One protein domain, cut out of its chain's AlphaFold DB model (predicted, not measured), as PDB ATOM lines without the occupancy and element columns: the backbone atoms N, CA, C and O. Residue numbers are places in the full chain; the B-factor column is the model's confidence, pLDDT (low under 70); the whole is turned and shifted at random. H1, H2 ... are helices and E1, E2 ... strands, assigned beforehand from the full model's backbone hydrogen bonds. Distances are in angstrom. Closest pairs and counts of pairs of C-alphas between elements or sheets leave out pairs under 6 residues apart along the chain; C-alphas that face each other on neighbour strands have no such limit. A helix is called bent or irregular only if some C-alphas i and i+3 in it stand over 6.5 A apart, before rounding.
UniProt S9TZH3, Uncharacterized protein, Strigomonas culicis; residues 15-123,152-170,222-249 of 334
ATOM      1  N   MET A  15      -6.952  -7.376  -8.861       59.16
ATOM      2  CA  MET A  15      -5.923  -8.368  -8.518       59.16
ATOM      3  C   MET A  15      -4.474  -7.845  -8.614       59.16
ATOM      4  O   MET A  15      -3.589  -8.397  -7.966       59.16
ATOM      5  N   ASN A  16      -4.206  -6.757  -9.347       65.00
ATOM      6  CA  ASN A  16      -2.834  -6.250  -9.520       65.00
ATOM      7  C   ASN A  16      -2.338  -5.341  -8.377       65.00
ATOM      8  O   ASN A  16      -1.130  -5.225  -8.173       65.00
ATOM      9  N   PHE A  17      -3.232  -4.730  -7.593       68.38
ATOM     10  CA  PHE A  17      -2.842  -3.800  -6.520       68.38
ATOM     11  C   PHE A  17      -2.289  -4.498  -5.267       68.38
ATOM     12  O   PHE A  17      -1.424  -3.956  -4.582       68.38
ATOM     13  N   MET A  18      -2.754  -5.713  -4.965       72.88
ATOM     14  CA  MET A  18      -2.261  -6.491  -3.818       72.88
ATOM     15  C   MET A  18      -0.806  -6.937  -4.020       72.88
ATOM     16  O   MET A  18       0.013  -6.833  -3.105       72.88
ATOM     17  N   ASN A  19      -0.460  -7.357  -5.240       82.31
ATOM     18  CA  ASN A  19       0.885  -7.829  -5.567       82.31
ATOM     19  C   ASN A  19       1.920  -6.696  -5.555       82.31
ATOM     20  O   ASN A  19       3.030  -6.891  -5.058       82.31
ATOM     21  N   SER A  20       1.564  -5.503  -6.048       82.69
ATOM     22  CA  SER A  20       2.481  -4.355  -6.054       82.69
ATOM     23  C   SER A  20       2.803  -3.863  -4.641       82.69
ATOM     24  O   SER A  20       3.964  -3.589  -4.339       82.69
ATOM     25  N   ARG A  21       1.807  -3.834  -3.745       83.69
ATOM     26  CA  ARG A  21       2.014  -3.472  -2.336       83.69
ATOM     27  C   ARG A  21       2.933  -4.463  -1.625       83.69
ATOM     28  O   ARG A  21       3.898  -4.042  -0.997       83.69
ATOM     29  N   GLN A  22       2.687  -5.767  -1.763       84.19
ATOM     30  CA  GLN A  22       3.548  -6.786  -1.152       84.19
ATOM     31  C   GLN A  22       4.981  -6.738  -1.702       84.19
ATOM     32  O   GLN A  22       5.938  -6.918  -0.947       84.19
ATOM     33  N   ALA A  23       5.147  -6.482  -3.002       84.31
ATOM     34  CA  ALA A  23       6.464  -6.316  -3.610       84.31
ATOM     35  C   ALA A  23       7.208  -5.097  -3.035       84.31
ATOM     36  O   ALA A  23       8.376  -5.221  -2.664       84.31
ATOM     37  N   ALA A  24       6.524  -3.958  -2.885       84.69
ATOM     38  CA  ALA A  24       7.088  -2.756  -2.274       84.69
ATOM     39  C   ALA A  24       7.471  -2.983  -0.802       84.69
ATOM     40  O   ALA A  24       8.567  -2.620  -0.387       84.69
ATOM     41  N   GLU A  25       6.619  -3.652  -0.021       85.19
ATOM     42  CA  GLU A  25       6.905  -3.988   1.380       85.19
ATOM     43  C   GLU A  25       8.137  -4.901   1.511       85.19
ATOM     44  O   GLU A  25       9.007  -4.654   2.349       85.19
ATOM     45  N   ARG A  26       8.266  -5.921   0.648       85.75
ATOM     46  CA  ARG A  26       9.457  -6.789   0.599       85.75
ATOM     47  C   ARG A  26      10.716  -6.012   0.228       85.75
ATOM     48  O   ARG A  26      11.754  -6.208   0.857       85.75
ATOM     49  N   GLN A  27      10.626  -5.123  -0.761       86.56
ATOM     50  CA  GLN A  27      11.748  -4.288  -1.178       86.56
ATOM     51  C   GLN A  27      12.199  -3.354  -0.049       86.56
ATOM     52  O   GLN A  27      13.395  -3.276   0.228       86.56
ATOM     53  N   THR A  28      11.261  -2.697   0.637       84.94
ATOM     54  CA  THR A  28      11.558  -1.837   1.790       84.94
ATOM     55  C   THR A  28      12.252  -2.624   2.896       84.94
ATOM     56  O   THR A  28      13.310  -2.204   3.362       84.94
ATOM     57  N   ARG A  29      11.737  -3.805   3.262       84.69
ATOM     58  CA  ARG A  29      12.372  -4.669   4.274       84.69
ATOM     59  C   ARG A  29      13.799  -5.057   3.896       84.69
ATOM     60  O   ARG A  29      14.685  -4.992   4.741       84.69
ATOM     61  N   GLU A  30      14.041  -5.422   2.640       87.62
ATOM     62  CA  GLU A  30      15.384  -5.794   2.183       87.62
ATOM     63  C   GLU A  30      16.351  -4.599   2.196       87.62
ATOM     64  O   GLU A  30      17.510  -4.745   2.581       87.62
ATOM     65  N   VAL A  31      15.886  -3.398   1.835       88.50
ATOM     66  CA  VAL A  31      16.694  -2.170   1.936       88.50
ATOM     67  C   VAL A  31      17.055  -1.872   3.390       88.50
ATOM     68  O   VAL A  31      18.214  -1.568   3.677       88.50
ATOM     69  N   LEU A  32      16.100  -1.997   4.312       89.12
ATOM     70  CA  LEU A  32      16.332  -1.783   5.740       89.12
ATOM     71  C   LEU A  32      17.293  -2.818   6.322       89.12
ATOM     72  O   LEU A  32      18.225  -2.454   7.034       89.12
ATOM     73  N   ARG A  33      17.132  -4.093   5.950       89.69
ATOM     74  CA  ARG A  33      18.042  -5.173   6.345       89.69
ATOM     75  C   ARG A  33      19.469  -4.882   5.885       89.69
ATOM     76  O   ARG A  33      20.364  -4.845   6.717       89.69
ATOM     77  N   ARG A  34      19.672  -4.555   4.603       91.75
ATOM     78  CA  ARG A  34      20.992  -4.165   4.065       91.75
ATOM     79  C   ARG A  34      21.563  -2.924   4.740       91.75
ATOM     80  O   ARG A  34      22.774  -2.803   4.894       91.75
ATOM     81  N   THR A  35      20.703  -1.982   5.111       92.75
ATOM     82  CA  THR A  35      21.112  -0.776   5.835       92.75
ATOM     83  C   THR A  35      21.626  -1.137   7.226       92.75
ATOM     84  O   THR A  35      22.679  -0.644   7.625       92.75
ATOM     85  N   MET A  36      20.953  -2.051   7.926       94.50
ATOM     86  CA  MET A  36      21.417  -2.556   9.216       94.50
ATOM     87  C   MET A  36      22.658  -3.447   9.087       94.50
ATOM     88  O   MET A  36      23.575  -3.300   9.888       94.50
ATOM     89  N   ASP A  37      22.757  -4.286   8.051       93.81
ATOM     90  CA  ASP A  37      23.981  -5.042   7.744       93.81
ATOM     91  C   ASP A  37      25.166  -4.077   7.583       93.81
ATOM     92  O   ASP A  37      26.214  -4.261   8.197       93.81
ATOM     93  N   ARG A  38      24.984  -2.987   6.823       94.19
ATOM     94  CA  ARG A  38      26.001  -1.938   6.661       94.19
ATOM     95  C   ARG A  38      26.295  -1.201   7.960       94.19
ATOM     96  O   ARG A  38      27.453  -0.897   8.209       94.19
ATOM     97  N   PHE A  39      25.296  -0.912   8.787       95.00
ATOM     98  CA  PHE A  39      25.499  -0.283  10.094       95.00
ATOM     99  C   PHE A  39      26.421  -1.121  10.996       95.00
ATOM    100  O   PHE A  39      27.306  -0.568  11.644       95.00
ATOM    101  N   TRP A  40      26.265  -2.446  10.973       95.50
ATOM    102  CA  TRP A  40      27.078  -3.389  11.748       95.50
ATOM    103  C   TRP A  40      28.361  -3.854  11.045       95.50
ATOM    104  O   TRP A  40      29.229  -4.460  11.679       95.50
ATOM    105  N   PHE A  41      28.509  -3.562   9.751       93.75
ATOM    106  CA  PHE A  41      29.663  -3.939   8.936       93.75
ATOM    107  C   PHE A  41      31.018  -3.561   9.559       93.75
ATOM    108  O   PHE A  41      31.895  -4.422   9.566       93.75
ATOM    109  N   PRO A  42      31.219  -2.367  10.154       91.94
ATOM    110  CA  PRO A  42      32.460  -2.011  10.854       91.94
ATOM    111  C   PRO A  42      32.959  -3.066  11.845       91.94
ATOM    112  O   PRO A  42      34.155  -3.314  11.938       91.94
ATOM    113  N   PHE A  43      32.039  -3.716  12.556       90.50
ATOM    114  CA  PHE A  43      32.356  -4.660  13.626       90.50
ATOM    115  C   PHE A  43      32.483  -6.101  13.128       90.50
ATOM    116  O   PHE A  43      33.254  -6.874  13.679       90.50
ATOM    117  N   THR A  44      31.760  -6.455  12.064       85.31
ATOM    118  CA  THR A  44      31.727  -7.821  11.506       85.31
ATOM    119  C   THR A  44      32.738  -8.044  10.383       85.31
ATOM    120  O   THR A  44      33.217  -9.157  10.189       85.31
ATOM    121  N   SER A  45      33.074  -6.993   9.635       71.69
ATOM    122  CA  SER A  45      34.001  -7.051   8.497       71.69
ATOM    123  C   SER A  45      35.461  -6.928   8.890       71.69
ATOM    124  O   SER A  45      36.332  -7.120   8.040       71.69
ATOM    125  N   SER A  46      35.722  -6.534  10.139       57.62
ATOM    126  CA  SER A  46      37.025  -6.031  10.523       57.62
ATOM    127  C   SER A  46      38.096  -7.084  10.261       57.62
ATOM    128  O   SER A  46      38.222  -8.094  10.959       57.62
ATOM    129  N   SER A  47      38.919  -6.791   9.255       51.94
ATOM    130  CA  SER A  47      40.166  -7.488   8.970       51.94
ATOM    131  C   SER A  47      41.122  -7.453  10.162       51.94
ATOM    132  O   SER A  47      42.108  -8.177  10.148       51.94
ATOM    133  N   VAL A  48      40.830  -6.683  11.217       55.44
ATOM    134  CA  VAL A  48      41.516  -6.758  12.512       55.44
ATOM    135  C   VAL A  48      41.423  -8.165  13.113       55.44
ATOM    136  O   VAL A  48      42.359  -8.580  13.772       55.44
ATOM    137  N   TYR A  49      40.390  -8.964  12.829       52.75
ATOM    138  CA  TYR A  49      40.400 -10.383  13.221       52.75
ATOM    139  C   TYR A  49      41.110 -11.285  12.196       52.75
ATOM    140  O   TYR A  49      41.801 -12.233  12.564       52.75
ATOM    141  N   GLN A  50      40.978 -11.000  10.897       51.00
ATOM    142  CA  GLN A  50      41.510 -11.880   9.843       51.00
ATOM    143  C   GLN A  50      43.001 -11.672   9.530       51.00
ATOM    144  O   GLN A  50      43.680 -12.624   9.153       51.00
ATOM    145  N   SER A  51      43.529 -10.459   9.692       50.31
ATOM    146  CA  SER A  51      44.941 -10.128   9.458       50.31
ATOM    147  C   SER A  51      45.844 -10.779  10.511       50.31
ATOM    148  O   SER A  51      46.917 -11.280  10.184       50.31
ATOM    149  N   TYR A  52      45.369 -10.874  11.758       48.12
ATOM    150  CA  TYR A  52      46.109 -11.506  12.854       48.12
ATOM    151  C   TYR A  52      46.221 -13.027  12.690       48.12
ATOM    152  O   TYR A  52      47.279 -13.591  12.950       48.12
ATOM    153  N   ASN A  53      45.195 -13.689  12.144       47.06
ATOM    154  CA  ASN A  53      45.248 -15.130  11.870       47.06
ATOM    155  C   ASN A  53      46.132 -15.509  10.667       47.06
ATOM    156  O   ASN A  53      46.444 -16.685  10.495       47.06
ATOM    157  N   ARG A  54      46.536 -14.553   9.816       49.84
ATOM    158  CA  ARG A  54      47.283 -14.852   8.580       49.84
ATOM    159  C   ARG A  54      48.800 -14.735   8.701       49.84
ATOM    160  O   ARG A  54      49.492 -15.325   7.880       49.84
ATOM    161  N   CYS A  55      49.317 -13.994   9.681       47.56
ATOM    162  CA  CYS A  55      50.751 -13.691   9.739       47.56
ATOM    163  C   CYS A  55      51.593 -14.622  10.616       47.56
ATOM    164  O   CYS A  55      52.806 -14.453  10.601       47.56
ATOM    165  N   GLY A  56      51.020 -15.587  11.349       49.34
ATOM    166  CA  GLY A  56      51.778 -16.631  12.073       49.34
ATOM    167  C   GLY A  56      52.843 -16.135  13.068       49.34
ATOM    168  O   GLY A  56      53.583 -16.935  13.632       49.34
ATOM    169  N   ALA A  57      52.944 -14.827  13.275       45.69
ATOM    170  CA  ALA A  57      53.846 -14.202  14.210       45.69
ATOM    171  C   ALA A  57      53.145 -14.167  15.566       45.69
ATOM    172  O   ALA A  57      51.971 -13.804  15.635       45.69
ATOM    173  N   ASN A  58      53.885 -14.509  16.623       44.44
ATOM    174  CA  ASN A  58      53.551 -14.291  18.034       44.44
ATOM    175  C   ASN A  58      53.408 -12.785  18.350       44.44
ATOM    176  O   ASN A  58      54.085 -12.246  19.220       44.44
ATOM    177  N   VAL A  59      52.588 -12.067  17.591       44.41
ATOM    178  CA  VAL A  59      52.095 -10.749  17.959       44.41
ATOM    179  C   VAL A  59      50.958 -11.038  18.910       44.41
ATOM    180  O   VAL A  59      50.002 -11.671  18.467       44.41
ATOM    181  N   ASP A  60      51.120 -10.625  20.172       47.03
ATOM    182  CA  ASP A  60      50.114 -10.645  21.239       47.03
ATOM    183  C   ASP A  60      48.705 -10.709  20.657       47.03
ATOM    184  O   ASP A  60      48.101  -9.716  20.234       47.03
ATOM    185  N   LEU A  61      48.240 -11.948  20.536       42.69
ATOM    186  CA  LEU A  61      46.916 -12.258  20.068       42.69
ATOM    187  C   LEU A  61      45.968 -11.676  21.128       42.69
ATOM    188  O   LEU A  61      46.214 -11.788  22.326       42.69
ATOM    189  N   VAL A  62      44.828 -11.152  20.685       46.94
ATOM    190  CA  VAL A  62      43.611 -11.014  21.509       46.94
ATOM    191  C   VAL A  62      43.411  -9.728  22.324       46.94
ATOM    192  O   VAL A  62      42.826  -9.768  23.401       46.94
ATOM    193  N   THR A  63      43.691  -8.546  21.780       55.09
ATOM    194  CA  THR A  63      42.877  -7.382  22.192       55.09
ATOM    195  C   THR A  63      42.414  -6.606  20.978       55.09
ATOM    196  O   THR A  63      43.226  -5.984  20.292       55.09
ATOM    197  N   GLY A  64      41.104  -6.637  20.706       61.66
ATOM    198  CA  GLY A  64      40.498  -5.691  19.781       61.66
ATOM    199  C   GLY A  64      40.888  -4.263  20.160       61.66
ATOM    200  O   GLY A  64      41.112  -3.945  21.330       61.66
ATOM    201  N   SER A  65      41.010  -3.396  19.155       73.75
ATOM    202  CA  SER A  65      41.305  -1.986  19.394       73.75
ATOM    203  C   SER A  65      40.203  -1.388  20.268       73.75
ATOM    204  O   SER A  65      39.035  -1.379  19.886       73.75
ATOM    205  N   ASP A  66      40.575  -0.838  21.420       79.44
ATOM    206  CA  ASP A  66      39.677  -0.065  22.281       79.44
ATOM    207  C   ASP A  66      39.302   1.296  21.638       79.44
ATOM    208  O   ASP A  66      38.495   2.067  22.171       79.44
ATOM    209  N   ASN A  67      39.887   1.619  20.479       86.44
ATOM    210  CA  ASN A  67      39.601   2.797  19.671       86.44
ATOM    211  C   ASN A  67      38.593   2.484  18.549       86.44
ATOM    212  O   ASN A  67      38.886   1.723  17.623       86.44
ATOM    213  N   ILE A  68      37.434   3.151  18.596       91.06
ATOM    214  CA  ILE A  68      36.354   3.051  17.601       91.06
ATOM    215  C   ILE A  68      36.803   3.419  16.174       91.06
ATOM    216  O   ILE A  68      36.255   2.900  15.202       91.06
ATOM    217  N   ALA A  69      37.822   4.273  16.029       90.31
ATOM    218  CA  ALA A  69      38.354   4.668  14.725       90.31
ATOM    219  C   ALA A  69      38.968   3.480  13.964       90.31
ATOM    220  O   ALA A  69      38.882   3.431  12.740       90.31
ATOM    221  N   ALA A  70      39.506   2.478  14.671       88.00
ATOM    222  CA  ALA A  70      40.041   1.268  14.045       88.00
ATOM    223  C   ALA A  70      38.961   0.448  13.318       88.00
ATOM    224  O   ALA A  70      39.258  -0.245  12.349       88.00
ATOM    225  N   TYR A  71      37.700   0.568  13.743       87.69
ATOM    226  CA  TYR A  71      36.559  -0.063  13.079       87.69
ATOM    227  C   TYR A  71      36.037   0.761  11.896       87.69
ATOM    228  O   TYR A  71      35.184   0.287  11.152       87.69
ATOM    229  N   ARG A  72      36.518   1.999  11.703       92.75
ATOM    230  CA  ARG A  72      35.999   2.952  10.706       92.75
ATOM    231  C   ARG A  72      34.484   3.168  10.822       92.75
ATOM    232  O   ARG A  72      33.768   3.305   9.825       92.75
ATOM    233  N   PHE A  73      33.976   3.126  12.060       94.31
ATOM    234  CA  PHE A  73      32.542   3.215  12.330       94.31
ATOM    235  C   PHE A  73      31.971   4.537  11.827       94.31
ATOM    236  O   PHE A  73      30.952   4.526  11.146       94.31
ATOM    237  N   LYS A  74      32.642   5.659  12.116       95.31
ATOM    238  CA  LYS A  74      32.171   6.993  11.739       95.31
ATOM    239  C   LYS A  74      32.071   7.147  10.225       95.31
ATOM    240  O   LYS A  74      31.019   7.526   9.724       95.31
ATOM    241  N   GLU A  75      33.122   6.783   9.496       94.94
ATOM    242  CA  GLU A  75      33.163   6.863   8.036       94.94
ATOM    243  C   GLU A  75      32.047   6.027   7.417       94.94
ATOM    244  O   GLU A  75      31.323   6.496   6.540       94.94
ATOM    245  N   ASN A  76      31.871   4.795   7.900       95.19
ATOM    246  CA  ASN A  76      30.797   3.929   7.438       95.19
ATOM    247  C   ASN A  76      29.415   4.498   7.792       95.19
ATOM    248  O   ASN A  76      28.524   4.515   6.940       95.19
ATOM    249  N   PHE A  77      29.237   4.995   9.016       96.19
ATOM    250  CA  PHE A  77      27.968   5.525   9.493       96.19
ATOM    251  C   PHE A  77      27.549   6.777   8.713       96.19
ATOM    252  O   PHE A  77      26.403   6.864   8.269       96.19
ATOM    253  N   ASP A  78      28.493   7.673   8.419       96.25
ATOM    254  CA  ASP A  78      28.300   8.850   7.565       96.25
ATOM    255  C   ASP A  78      27.877   8.480   6.127       96.25
ATOM    256  O   ASP A  78      27.165   9.246   5.471       96.25
ATOM    257  N   THR A  79      28.240   7.288   5.631       95.56
ATOM    258  CA  THR A  79      27.798   6.821   4.300       95.56
ATOM    259  C   THR A  79      26.349   6.333   4.255       95.56
ATOM    260  O   THR A  79      25.768   6.274   3.168       95.56
ATOM    261  N   ILE A  80      25.774   5.943   5.399       95.75
ATOM    262  CA  ILE A  80      24.413   5.387   5.474       95.75
ATOM    263  C   ILE A  80      23.398   6.357   6.070       95.75
ATOM    264  O   ILE A  80      22.212   6.234   5.769       95.75
ATOM    265  N   ARG A  81      23.829   7.332   6.874       96.06
ATOM    266  CA  ARG A  81      22.945   8.337   7.476       96.06
ATOM    267  C   ARG A  81      22.802   9.593   6.614       96.06
ATOM    268  O   ARG A  81      23.648   9.912   5.774       96.06
ATOM    269  N   ALA A  82      21.701  10.311   6.811       95.56
ATOM    270  CA  ALA A  82      21.513  11.655   6.288       95.56
ATOM    271  C   ALA A  82      22.526  12.616   6.934       95.56
ATOM    272  O   ALA A  82      22.972  12.397   8.059       95.56
ATOM    273  N   SER A  83      22.907  13.675   6.222       94.31
ATOM    274  CA  SER A  83      23.768  14.713   6.791       94.31
ATOM    275  C   SER A  83      23.046  15.462   7.909       94.31
ATOM    276  O   SER A  83      21.827  15.639   7.862       94.31
ATOM    277  N   ASP A  84      23.797  15.946   8.892       91.44
ATOM    278  CA  ASP A  84      23.251  16.830   9.920       91.44
ATOM    279  C   ASP A  84      22.751  18.144   9.274       91.44
ATOM    280  O   ASP A  84      23.364  18.610   8.308       91.44
ATOM    281  N   PRO A  85      21.629  18.730   9.738       93.06
ATOM    282  CA  PRO A  85      20.820  18.355  10.905       93.06
ATOM    283  C   PRO A  85      19.685  17.352  10.604       93.06
ATOM    284  O   PRO A  85      18.805  17.149  11.433       93.06
ATOM    285  N   HIS A  86      19.656  16.736   9.419       94.12
ATOM    286  CA  HIS A  86      18.544  15.881   8.976       94.12
ATOM    287  C   HIS A  86      18.567  14.460   9.550       94.12
ATOM    288  O   HIS A  86      17.691  13.656   9.227       94.12
ATOM    289  N   PHE A  87      19.570  14.135  10.365       96.44
ATOM    290  CA  PHE A  87      19.673  12.861  11.056       96.44
ATOM    291  C   PHE A  87      19.346  13.019  12.539       96.44
ATOM    292  O   PHE A  87      19.911  13.864  13.229       96.44
ATOM    293  N   THR A  88      18.478  12.148  13.045       97.12
ATOM    294  CA  THR A  88      18.178  12.039  14.474       97.12
ATOM    295  C   THR A  88      18.299  10.592  14.931       97.12
ATOM    296  O   THR A  88      18.056   9.653  14.172       97.12
ATOM    297  N   CYS A  89      18.675  10.403  16.189       97.44
ATOM    298  CA  CYS A  89      18.810   9.087  16.784       97.44
ATOM    299  C   CYS A  89      18.182   9.054  18.174       97.44
ATOM    300  O   CYS A  89      18.274  10.017  18.930       97.44
ATOM    301  N   GLN A  90      17.591   7.921  18.529       97.62
ATOM    302  CA  GLN A  90      17.162   7.619  19.879       97.62
ATOM    303  C   GLN A  90      17.821   6.318  20.335       97.62
ATOM    304  O   GLN A  90      17.622   5.280  19.713       97.62
ATOM    305  N   LEU A  91      18.584   6.361  21.422       96.94
ATOM    306  CA  LEU A  91      19.226   5.191  22.015       96.94
ATOM    307  C   LEU A  91      18.590   4.901  23.372       96.94
ATOM    308  O   LEU A  91      18.688   5.724  24.276       96.94
ATOM    309  N   ASN A  92      17.926   3.751  23.523       95.00
ATOM    310  CA  ASN A  92      17.265   3.356  24.780       95.00
ATOM    311  C   ASN A  92      16.356   4.450  25.381       95.00
ATOM    312  O   ASN A  92      16.238   4.587  26.593       95.00
ATOM    313  N   GLY A  93      15.710   5.255  24.531       94.81
ATOM    314  CA  GLY A  93      14.858   6.366  24.963       94.81
ATOM    315  C   GLY A  93      15.531   7.743  24.917       94.81
ATOM    316  O   GLY A  93      14.831   8.729  24.693       94.81
ATOM    317  N   ALA A  94      16.859   7.820  25.030       95.81
ATOM    318  CA  ALA A  94      17.608   9.075  24.983       95.81
ATOM    319  C   ALA A  94      17.688   9.621  23.552       95.81
ATOM    320  O   ALA A  94      18.117   8.910  22.646       95.81
ATOM    321  N   LEU A  95      17.279  10.875  23.346       96.88
ATOM    322  CA  LEU A  95      17.318  11.550  22.046       96.88
ATOM    323  C   LEU A  95      18.690  12.191  21.796       96.88
ATOM    324  O   LEU A  95      19.285  12.780  22.696       96.88
ATOM    325  N   GLY A  96      19.172  12.113  20.560       96.31
ATOM    326  CA  GLY A  96      20.433  12.711  20.135       96.31
ATOM    327  C   GLY A  96      20.651  12.624  18.623       96.31
ATOM    328  O   GLY A  96      19.713  12.483  17.840       96.31
ATOM    329  N   GLY A  97      21.913  12.721  18.209       96.50
ATOM    330  CA  GLY A  97      22.346  12.585  16.815       96.50
ATOM    331  C   GLY A  97      23.368  11.463  16.649       96.50
ATOM    332  O   GLY A  97      23.429  10.537  17.457       96.50
ATOM    333  N   ALA A  98      24.222  11.563  15.631       96.69
ATOM    334  CA  ALA A  98      25.225  10.532  15.356       96.69
ATOM    335  C   ALA A  98      26.207  10.316  16.519       96.69
ATOM    336  O   ALA A  98      26.548   9.178  16.842       96.69
ATOM    337  N   LYS A  99      26.564  11.402  17.215       96.56
ATOM    338  CA  LYS A  99      27.447  11.368  18.386       96.56
ATOM    339  C   LYS A  99      26.930  10.454  19.505       96.56
ATOM    340  O   LYS A  99      27.736   9.791  20.137       96.56
ATOM    341  N   LEU A 100      25.612  10.363  19.713       97.06
ATOM    342  CA  LEU A 100      25.029   9.488  20.740       97.06
ATOM    343  C   LEU A 100      25.314   8.005  20.450       97.06
ATOM    344  O   LEU A 100      25.648   7.249  21.359       97.06
ATOM    345  N   MET A 101      25.229   7.596  19.181       96.94
ATOM    346  CA  MET A 101      25.567   6.228  18.771       96.94
ATOM    347  C   MET A 101      27.065   5.954  18.867       96.94
ATOM    348  O   MET A 101      27.461   4.876  19.303       96.94
ATOM    349  N   GLU A 102      27.904   6.925  18.496       96.62
ATOM    350  CA  GLU A 102      29.352   6.808  18.687       96.62
ATOM    351  C   GLU A 102      29.718   6.654  20.168       96.62
ATOM    352  O   GLU A 102      30.491   5.765  20.509       96.62
ATOM    353  N   ASP A 103      29.148   7.482  21.051       97.25
ATOM    354  CA  ASP A 103      29.398   7.456  22.498       97.25
ATOM    355  C   ASP A 103      29.045   6.088  23.099       97.25
ATOM    356  O   ASP A 103      29.798   5.544  23.913       97.25
ATOM    357  N   PHE A 104      27.940   5.494  22.643       97.31
ATOM    358  CA  PHE A 104      27.535   4.144  23.024       97.31
ATOM    359  C   PHE A 104      28.568   3.089  22.629       97.31
ATOM    360  O   PHE A 104      29.008   2.316  23.481       97.31
ATOM    361  N   PHE A 105      29.001   3.068  21.365       96.75
ATOM    362  CA  PHE A 105      29.991   2.088  20.918       96.75
ATOM    363  C   PHE A 105      31.370   2.330  21.524       96.75
ATOM    364  O   PHE A 105      32.051   1.363  21.838       96.75
ATOM    365  N   ILE A 106      31.776   3.582  21.753       95.94
ATOM    366  CA  ILE A 106      33.009   3.890  22.489       95.94
ATOM    367  C   ILE A 106      32.936   3.286  23.890       95.94
ATOM    368  O   ILE A 106      33.874   2.614  24.309       95.94
ATOM    369  N   THR A 107      31.818   3.485  24.594       96.62
ATOM    370  CA  THR A 107      31.609   2.925  25.936       96.62
ATOM    371  C   THR A 107      31.681   1.400  25.909       96.62
ATOM    372  O   THR A 107      32.425   0.810  26.687       96.62
ATOM    373  N   LEU A 108      30.977   0.758  24.971       95.50
ATOM    374  CA  LEU A 108      30.978  -0.696  24.816       95.50
ATOM    375  C   LEU A 108      32.380  -1.248  24.514       95.50
ATOM    376  O   LEU A 108      32.864  -2.155  25.192       95.50
ATOM    377  N   LEU A 109      33.066  -0.652  23.540       94.25
ATOM    378  CA  LEU A 109      34.395  -1.067  23.104       94.25
ATOM    379  C   LEU A 109      35.496  -0.774  24.132       94.25
ATOM    380  O   LEU A 109      36.627  -1.207  23.937       94.25
ATOM    381  N   CYS A 110      35.218  -0.101  25.250       93.62
ATOM    382  CA  CYS A 110      36.201  -0.004  26.334       93.62
ATOM    383  C   CYS A 110      36.491  -1.360  26.981       93.62
ATOM    384  O   CYS A 110      37.614  -1.582  27.421       93.62
ATOM    385  N   GLY A 111      35.486  -2.234  27.044       92.81
ATOM    386  CA  GLY A 111      35.552  -3.519  27.742       92.81
ATOM    387  C   GLY A 111      35.350  -4.725  26.840       92.81
ATOM    388  O   GLY A 111      35.883  -5.801  27.100       92.81
ATOM    389  N   PHE A 112      34.580  -4.546  25.769       93.56
ATOM    390  CA  PHE A 112      34.034  -5.664  25.023       93.56
ATOM    391  C   PHE A 112      34.354  -5.568  23.539       93.56
ATOM    392  O   PHE A 112      34.324  -4.487  22.955       93.56
ATOM    393  N   ASP A 113      34.591  -6.714  22.914       92.25
ATOM    394  CA  ASP A 113      34.655  -6.833  21.460       92.25
ATOM    395  C   ASP A 113      33.333  -7.364  20.922       92.25
ATOM    396  O   ASP A 113      32.769  -8.302  21.478       92.25
ATOM    397  N   ILE A 114      32.835  -6.789  19.829       93.44
ATOM    398  CA  ILE A 114      31.673  -7.328  19.116       93.44
ATOM    399  C   ILE A 114      32.182  -8.433  18.189       93.44
ATOM    400  O   ILE A 114      32.895  -8.159  17.230       93.44
ATOM    401  N   VAL A 115      31.823  -9.679  18.493       91.44
ATOM    402  CA  VAL A 115      32.309 -10.877  17.789       91.44
ATOM    403  C   VAL A 115      31.388 -11.259  16.638       91.44
ATOM    404  O   VAL A 115      31.841 -11.667  15.573       91.44
ATOM    405  N   ASN A 116      30.080 -11.149  16.856       91.94
ATOM    406  CA  ASN A 116      29.081 -11.569  15.885       91.94
ATOM    407  C   ASN A 116      27.867 -10.645  15.932       91.94
ATOM    408  O   ASN A 116      27.518 -10.117  16.987       91.94
ATOM    409  N   VAL A 117      27.190 -10.489  14.800       93.94
ATOM    410  CA  VAL A 117      25.906  -9.798  14.718       93.94
ATOM    411  C   VAL A 117      24.966 -10.632  13.866       93.94
ATOM    412  O   VAL A 117      25.249 -10.925  12.709       93.94
ATOM    413  N   ASN A 118      23.827 -10.992  14.442       93.12
ATOM    414  CA  ASN A 118      22.746 -11.682  13.765       93.12
ATOM    415  C   ASN A 118      21.565 -10.725  13.594       93.12
ATOM    416  O   ASN A 118      20.947 -10.299  14.572       93.12
ATOM    417  N   ILE A 119      21.246 -10.385  12.350       93.31
ATOM    418  CA  ILE A 119      20.090  -9.555  12.018       93.31
ATOM    419  C   ILE A 119      18.954 -10.497  11.636       93.31
ATOM    420  O   ILE A 119      19.013 -11.180  10.617       93.31
ATOM    421  N   GLY A 120      17.932 -10.561  12.485       86.44
ATOM    422  CA  GLY A 120      16.830 -11.494  12.327       86.44
ATOM    423  C   GLY A 120      16.027 -11.209  11.062       86.44
ATOM    424  O   GLY A 120      15.594 -10.080  10.814       86.44
ATOM    425  N   ASN A 121      15.759 -12.259  10.287       76.31
ATOM    426  CA  ASN A 121      14.769 -12.194   9.224       76.31
ATOM    427  C   ASN A 121      13.386 -12.128   9.878       76.31
ATOM    428  O   ASN A 121      12.914 -13.111  10.441       76.31
ATOM    429  N   SER A 122      12.698 -10.991   9.768       61.12
ATOM    430  CA  SER A 122      11.357 -10.775  10.340       61.12
ATOM    431  C   SER A 122      10.267 -11.743   9.836       61.12
ATOM    432  O   SER A 122       9.131 -11.671  10.295       61.12
ATOM    433  N   ASN A 123      10.599 -12.669   8.928       53.66
ATOM    434  CA  ASN A 123       9.680 -13.628   8.315       53.66
ATOM    435  C   ASN A 123       9.782 -15.070   8.846       53.66
ATOM    436  O   ASN A 123       8.987 -15.904   8.420       53.66
ATOM    437  N   LEU A 152      10.823  -1.861  11.585       91.75
ATOM    438  CA  LEU A 152      11.372  -2.517  12.764       91.75
ATOM    439  C   LEU A 152      12.254  -3.709  12.374       91.75
ATOM    440  O   LEU A 152      11.784  -4.746  11.908       91.75
ATOM    441  N   VAL A 153      13.546  -3.588  12.651       92.56
ATOM    442  CA  VAL A 153      14.535  -4.660  12.538       92.56
ATOM    443  C   VAL A 153      14.816  -5.217  13.931       92.56
ATOM    444  O   VAL A 153      15.051  -4.467  14.876       92.56
ATOM    445  N   LYS A 154      14.801  -6.541  14.077       92.38
ATOM    446  CA  LYS A 154      15.184  -7.232  15.316       92.38
ATOM    447  C   LYS A 154      16.452  -8.030  15.066       92.38
ATOM    448  O   LYS A 154      16.655  -8.530  13.964       92.38
ATOM    449  N   GLY A 155      17.290  -8.176  16.077       93.12
ATOM    450  CA  GLY A 155      18.500  -8.975  15.967       93.12
ATOM    451  C   GLY A 155      19.156  -9.201  17.315       93.12
ATOM    452  O   GLY A 155      18.580  -8.918  18.364       93.12
ATOM    453  N   SER A 156      20.379  -9.701  17.272       93.75
ATOM    454  CA  SER A 156      21.252  -9.834  18.427       93.75
ATOM    455  C   SER A 156      22.696  -9.595  18.017       93.75
ATOM    456  O   SER A 156      23.082  -9.928  16.901       93.75
ATOM    457  N   PHE A 157      23.513  -9.069  18.917       95.12
ATOM    458  CA  PHE A 157      24.962  -9.046  18.750       95.12
ATOM    459  C   PHE A 157      25.618  -9.793  19.909       95.12
ATOM    460  O   PHE A 157      25.112  -9.789  21.029       95.12
ATOM    461  N   THR A 158      26.718 -10.476  19.625       92.75
ATOM    462  CA  THR A 158      27.501 -11.225  20.605       92.75
ATOM    463  C   THR A 158      28.740 -10.419  20.938       92.75
ATOM    464  O   THR A 158      29.486 -10.038  20.034       92.75
ATOM    465  N   ILE A 159      28.956 -10.168  22.224       93.94
ATOM    466  CA  ILE A 159      30.132  -9.477  22.737       93.94
ATOM    467  C   ILE A 159      31.021 -10.426  23.538       93.94
ATOM    468  O   ILE A 159      30.515 -11.325  24.203       93.94
ATOM    469  N   ALA A 160      32.331 -10.217  23.488       91.62
ATOM    470  CA  ALA A 160      33.314 -10.910  24.311       91.62
ATOM    471  C   ALA A 160      33.945  -9.924  25.296       91.62
ATOM    472  O   ALA A 160      34.405  -8.862  24.876       91.62
ATOM    473  N   HIS A 161      33.991 -10.262  26.586       91.75
ATOM    474  CA  HIS A 161      34.712  -9.458  27.581       91.75
ATOM    475  C   HIS A 161      36.209  -9.792  27.507       91.75
ATOM    476  O   HIS A 161      36.680 -10.728  28.148       91.75
ATOM    477  N   THR A 162      36.948  -9.076  26.660       88.12
ATOM    478  CA  THR A 162      38.348  -9.398  26.322       88.12
ATOM    479  C   THR A 162      39.368  -8.550  27.075       88.12
ATOM    480  O   THR A 162      40.557  -8.855  27.044       88.12
ATOM    481  N   ARG A 163      38.937  -7.478  27.749       89.44
ATOM    482  CA  ARG A 163      39.831  -6.512  28.400       89.44
ATOM    483  C   ARG A 163      39.218  -5.913  29.664       89.44
ATOM    484  O   ARG A 163      37.998  -5.893  29.773       89.44
ATOM    485  N   PRO A 164      40.042  -5.373  30.582       92.00
ATOM    486  CA  PRO A 164      39.548  -4.681  31.763       92.00
ATOM    487  C   PRO A 164      38.569  -3.562  31.400       92.00
ATOM    488  O   PRO A 164      38.906  -2.644  30.646       92.00
ATOM    489  N   PHE A 165      37.378  -3.604  31.981       94.88
ATOM    490  CA  PHE A 165      36.341  -2.606  31.797       94.88
ATOM    491  C   PHE A 165      36.113  -1.835  33.092       94.88
ATOM    492  O   PHE A 165      35.522  -2.344  34.039       94.88
ATOM    493  N   LEU A 166      36.588  -0.591  33.168       95.75
ATOM    494  CA  LEU A 166      36.430   0.239  34.370       95.75
ATOM    495  C   LEU A 166      37.042  -0.378  35.646       95.75
ATOM    496  O   LEU A 166      36.636  -0.051  36.760       95.75
ATOM    497  N   GLY A 167      38.051  -1.238  35.487       93.00
ATOM    498  CA  GLY A 167      38.661  -2.019  36.566       93.00
ATOM    499  C   GLY A 167      38.009  -3.384  36.807       93.00
ATOM    500  O   GLY A 167      38.577  -4.190  37.540       93.00
ATOM    501  N   TRP A 168      36.871  -3.678  36.169       93.88
ATOM    502  CA  TRP A 168      36.315  -5.026  36.115       93.88
ATOM    503  C   TRP A 168      37.121  -5.862  35.129       93.88
ATOM    504  O   TRP A 168      37.107  -5.607  33.927       93.88
ATOM    505  N   ASN A 169      37.850  -6.846  35.644       90.31
ATOM    506  CA  ASN A 169      38.553  -7.805  34.808       90.31
ATOM    507  C   ASN A 169      37.621  -8.963  34.449       90.31
ATOM    508  O   ASN A 169      36.800  -9.352  35.285       90.31
ATOM    509  N   PRO A 170      37.777  -9.569  33.261       79.25
ATOM    510  CA  PRO A 170      37.202 -10.876  33.002       79.25
ATOM    511  C   PRO A 170      37.882 -11.879  33.945       79.25
ATOM    512  O   PRO A 170      38.960 -12.388  33.655       79.25
ATOM    513  N   ALA A 222      37.236 -16.327  26.177       83.31
ATOM    514  CA  ALA A 222      36.551 -15.193  26.786       83.31
ATOM    515  C   ALA A 222      35.029 -15.441  26.836       83.31
ATOM    516  O   ALA A 222      34.472 -15.994  25.880       83.31
ATOM    517  N   PRO A 223      34.335 -15.017  27.907       85.75
ATOM    518  CA  PRO A 223      32.896 -15.205  28.025       85.75
ATOM    519  C   PRO A 223      32.174 -14.466  26.893       85.75
ATOM    520  O   PRO A 223      32.358 -13.260  26.699       85.75
ATOM    521  N   LEU A 224      31.361 -15.213  26.140       89.88
ATOM    522  CA  LEU A 224      30.562 -14.709  25.027       89.88
ATOM    523  C   LEU A 224      29.144 -14.408  25.498       89.88
ATOM    524  O   LEU A 224      28.456 -15.274  26.022       89.88
ATOM    525  N   ILE A 225      28.691 -13.185  25.256       90.88
ATOM    526  CA  ILE A 225      27.424 -12.662  25.758       90.88
ATOM    527  C   ILE A 225      26.597 -12.239  24.551       90.88
ATOM    528  O   ILE A 225      26.955 -11.308  23.838       90.88
ATOM    529  N   THR A 226      25.481 -12.917  24.306       91.56
ATOM    530  CA  THR A 226      24.556 -12.551  23.225       91.56
ATOM    531  C   THR A 226      23.485 -11.612  23.754       91.56
ATOM    532  O   THR A 226      22.761 -11.948  24.690       91.56
ATOM    533  N   VAL A 227      23.379 -10.444  23.128       91.69
ATOM    534  CA  VAL A 227      22.513  -9.347  23.543       91.69
ATOM    535  C   VAL A 227      21.503  -9.056  22.435       91.69
ATOM    536  O   VAL A 227      21.908  -8.755  21.308       91.69
ATOM    537  N   PRO A 228      20.190  -9.118  22.710       93.19
ATOM    538  CA  PRO A 228      19.188  -8.764  21.719       93.19
ATOM    539  C   PRO A 228      19.173  -7.250  21.467       93.19
ATOM    540  O   PRO A 228      19.513  -6.438  22.329       93.19
ATOM    541  N   PHE A 229      18.721  -6.852  20.285       94.81
ATOM    542  CA  PHE A 229      18.428  -5.460  19.978       94.81
ATOM    543  C   PHE A 229      17.208  -5.334  19.069       94.81
ATOM    544  O   PHE A 229      16.831  -6.255  18.337       94.81
ATOM    545  N   THR A 230      16.614  -4.146  19.085       94.69
ATOM    546  CA  THR A 230      15.625  -3.718  18.097       94.69
ATOM    547  C   THR A 230      16.036  -2.370  17.528       94.69
ATOM    548  O   THR A 230      16.413  -1.480  18.287       94.69
ATOM    549  N   ALA A 231      15.940  -2.205  16.218       96.06
ATOM    550  CA  ALA A 231      16.234  -0.965  15.519       96.06
ATOM    551  C   ALA A 231      15.018  -0.558  14.681       96.06
ATOM    552  O   ALA A 231      14.619  -1.300  13.790       96.06
ATOM    553  N   HIS A 232      14.430   0.601  14.956       94.94
ATOM    554  CA  HIS A 232      13.476   1.230  14.048       94.94
ATOM    555  C   HIS A 232      14.232   2.201  13.148       94.94
ATOM    556  O   HIS A 232      14.940   3.076  13.648       94.94
ATOM    557  N   VAL A 233      14.105   2.038  11.838       93.62
ATOM    558  CA  VAL A 233      14.868   2.812  10.859       93.62
ATOM    559  C   VAL A 233      13.908   3.486   9.897       93.62
ATOM    560  O   VAL A 233      13.175   2.820   9.171       93.62
ATOM    561  N   GLU A 234      13.961   4.811   9.847       92.81
ATOM    562  CA  GLU A 234      13.296   5.594   8.813       92.81
ATOM    563  C   GLU A 234      14.344   6.106   7.832       92.81
ATOM    564  O   GLU A 234      15.371   6.671   8.221       92.81
ATOM    565  N   ALA A 235      14.085   5.897   6.544       86.88
ATOM    566  CA  ALA A 235      14.932   6.389   5.471       86.88
ATOM    567  C   ALA A 235      14.256   7.560   4.755       86.88
ATOM    568  O   ALA A 235      13.059   7.522   4.462       86.88
ATOM    569  N   GLY A 236      15.043   8.578   4.405       79.81
ATOM    570  CA  GLY A 236      14.565   9.663   3.556       79.81
ATOM    571  C   GLY A 236      14.214   9.131   2.165       79.81
ATOM    572  O   GLY A 236      15.059   8.516   1.510       79.81
ATOM    573  N   MET A 237      12.990   9.399   1.689       69.62
ATOM    574  CA  MET A 237      12.484   8.860   0.414       69.62
ATOM    575  C   MET A 237      13.401   9.157  -0.784       69.62
ATOM    576  O   MET A 237      13.514   8.339  -1.692       69.62
ATOM    577  N   ALA A 238      14.079  10.310  -0.779       80.81
ATOM    578  CA  ALA A 238      14.954  10.734  -1.870       80.81
ATOM    579  C   ALA A 238      16.395  10.207  -1.751       80.81
ATOM    580  O   ALA A 238      17.039   9.925  -2.758       80.81
ATOM    581  N   SER A 239      16.925  10.082  -0.531       81.06
ATOM    582  CA  SER A 239      18.365   9.893  -0.308       81.06
ATOM    583  C   SER A 239      18.780   8.437  -0.111       81.06
ATOM    584  O   SER A 239      19.975   8.150  -0.174       81.06
ATOM    585  N   LYS A 240      17.831   7.518   0.142       86.25
ATOM    586  CA  LYS A 240      18.108   6.132   0.588       86.25
ATOM    587  C   LYS A 240      19.027   6.071   1.820       86.25
ATOM    588  O   LYS A 240      19.682   5.060   2.058       86.25
ATOM    589  N   ARG A 241      19.099   7.167   2.574       93.06
ATOM    590  CA  ARG A 241      19.896   7.311   3.791       93.06
ATOM    591  C   ARG A 241      18.971   7.348   4.995       93.06
ATOM    592  O   ARG A 241      17.844   7.834   4.895       93.06
ATOM    593  N   ILE A 242      19.468   6.865   6.126       94.62
ATOM    594  CA  ILE A 242      18.750   6.877   7.399       94.62
ATOM    595  C   ILE A 242      18.553   8.331   7.833       94.62
ATOM    596  O   ILE A 242      19.534   9.050   8.010       94.62
ATOM    597  N   SER A 243      17.309   8.761   8.011       95.50
ATOM    598  CA  SER A 243      16.962  10.059   8.605       95.50
ATOM    599  C   SER A 243      16.658   9.934  10.097       95.50
ATOM    600  O   SER A 243      16.957  10.848  10.862       95.50
ATOM    601  N   HIS A 244      16.113   8.793  10.525       96.38
ATOM    602  CA  HIS A 244      15.814   8.527  11.927       96.38
ATOM    603  C   HIS A 244      16.165   7.086  12.311       96.38
ATOM    604  O   HIS A 244      15.824   6.143  11.596       96.38
ATOM    605  N   LEU A 245      16.849   6.920  13.444       97.12
ATOM    606  CA  LEU A 245      17.207   5.621  14.015       97.12
ATOM    607  C   LEU A 245      16.753   5.551  15.476       97.12
ATOM    608  O   LEU A 245      17.250   6.308  16.300       97.12
ATOM    609  N   VAL A 246      15.885   4.606  15.828       97.31
ATOM    610  CA  VAL A 246      15.622   4.244  17.231       97.31
ATOM    611  C   VAL A 246      16.294   2.913  17.507       97.31
ATOM    612  O   VAL A 246      15.807   1.871  17.075       97.31
ATOM    613  N   PHE A 247      17.402   2.933  18.233       97.38
ATOM    614  CA  PHE A 247      18.137   1.743  18.628       97.38
ATOM    615  C   PHE A 247      17.837   1.402  20.089       97.38
ATOM    616  O   PHE A 247      18.002   2.231  20.986       97.38
ATOM    617  N   ARG A 248      17.377   0.177  20.341       96.19
ATOM    618  CA  ARG A 248      17.133  -0.330  21.694       96.19
ATOM    619  C   ARG A 248      17.930  -1.595  21.932       96.19
ATOM    620  O   ARG A 248      17.832  -2.547  21.161       96.19
ATOM    621  N   THR A 249      18.674  -1.611  23.024       95.00
ATOM    622  CA  THR A 249      19.414  -2.770  23.504       95.00
ATOM    623  C   THR A 249      19.427  -2.760  25.032       95.00
ATOM    624  O   THR A 249      19.718  -1.723  25.629       95.00
TER     625      THR A 249
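AT A GLANCE: This is residues 15 to 123, 152 to 170 and 222 to 249 of the 334 residues of an uncharacterized protein of Strigomonas culicis (UniProt S9TZH3). A twisted sheet of six strands forms a wall, with helices H1 and H5 packed on one face and the other face bare. Residues 28 to 44 of the long H1 pack on the sheet, while its residues 15 to 27 stick out as an arm; residues 54 to 59 stick out at the far end of the longest axis. The printed part has 156 residues with five named helices and six named strands, in the order H1 H2 H3 H4 E1 E2 H5 E3 E4 E5 E6; its class is mixed, helices and strands. The mixed sheet has the order E2 E1 E6 E5 E4 E3. The whole is only just compact, close to loose, with a radius of gyration of the C-alphas of 17.7 A, and spans 64 by 32 by 24 A.

HOW THE PARTS SIT: H1, residues 15 to 44, touches H4, residues 73 to 80, with its residues 35 to 43 alone, at a shallow tilt of 18 degrees, opposite ways; their closest C-alphas, Pro 42 and Phe 73, are 5.4 A apart. H2, residues 47 to 54, touches no helix and is not on the sheet. H3, residues 68 to 71, only just touches H5, residues 98 to 109, with 3 pairs of C-alphas within 8 A, the closest being Ile 68 and Ile 106 at 6.0 A. H4 only grazes the sheet, with residues 77 to 80. E1, residues 88 to 91, and E2, residues 94 to 96, form an antiparallel hairpin, with N 89 and O 96 at 2.9 A, within hydrogen-bond range. E6, residues 242 to 248, is parallel to E1, with N 90 and O 245 at 2.8 A, and forms a hairpin with E5, residues 224 to 235, with N 232 and O 246 at 2.8 A. E4, residues 152 to 161, is antiparallel to E5, with N 157 and O 227 at 2.9 A, and to E3, residues 112 to 119, with N 118 and O 156 at 2.8 A. H1 and H5 are on the same face in two layers, helices on one face of a sheet, and are apart. The closest C-alphas of H1 and E3 are Phe 43 and Ile 114, 6.1 A; those of H5 and E1 are Ala 98 and Cys 89, 6.7 A. Every O i to N i+4 pair is within hydrogen-bond range in H4 and H5, but 23 of 26 in H1 and 1 of 4 in H2, where 2 of 5 O i to N i+3 pairs are; H3 is too short for an i+4 pair.

IN THESE COORDINATES: H1 begins at C-alpha 15 (-5.923, -8.368, -8.518) and is 42.6 A long; it has a kink of 31 degrees near residue 38 and is irregular, with C-alphas 39 and 42 at 7.2 A. H5 is 16.7 A long. E3, 19.5 A, bends by 58 degrees at residue 115. E4 is 28.5 A and E5 32.7 A long; E6, 16.1 A, ends at C-alpha 248 (17.133, -0.330, 21.694).

THE WHOLE: The C-alphas of Met 15 and Asn 58, the two farthest apart, are 65.4 A apart. Residues 124 to 151 and 171 to 221 are not printed; the C-alpha gaps across these cuts are 12.1 A and 7.6 A. The link from H2 to H3, 13 residues, is long. Mean pLDDT of the printed part is 85.4, with residues 15 to 17, 46 to 64, 122 to 123 and 237 under 70.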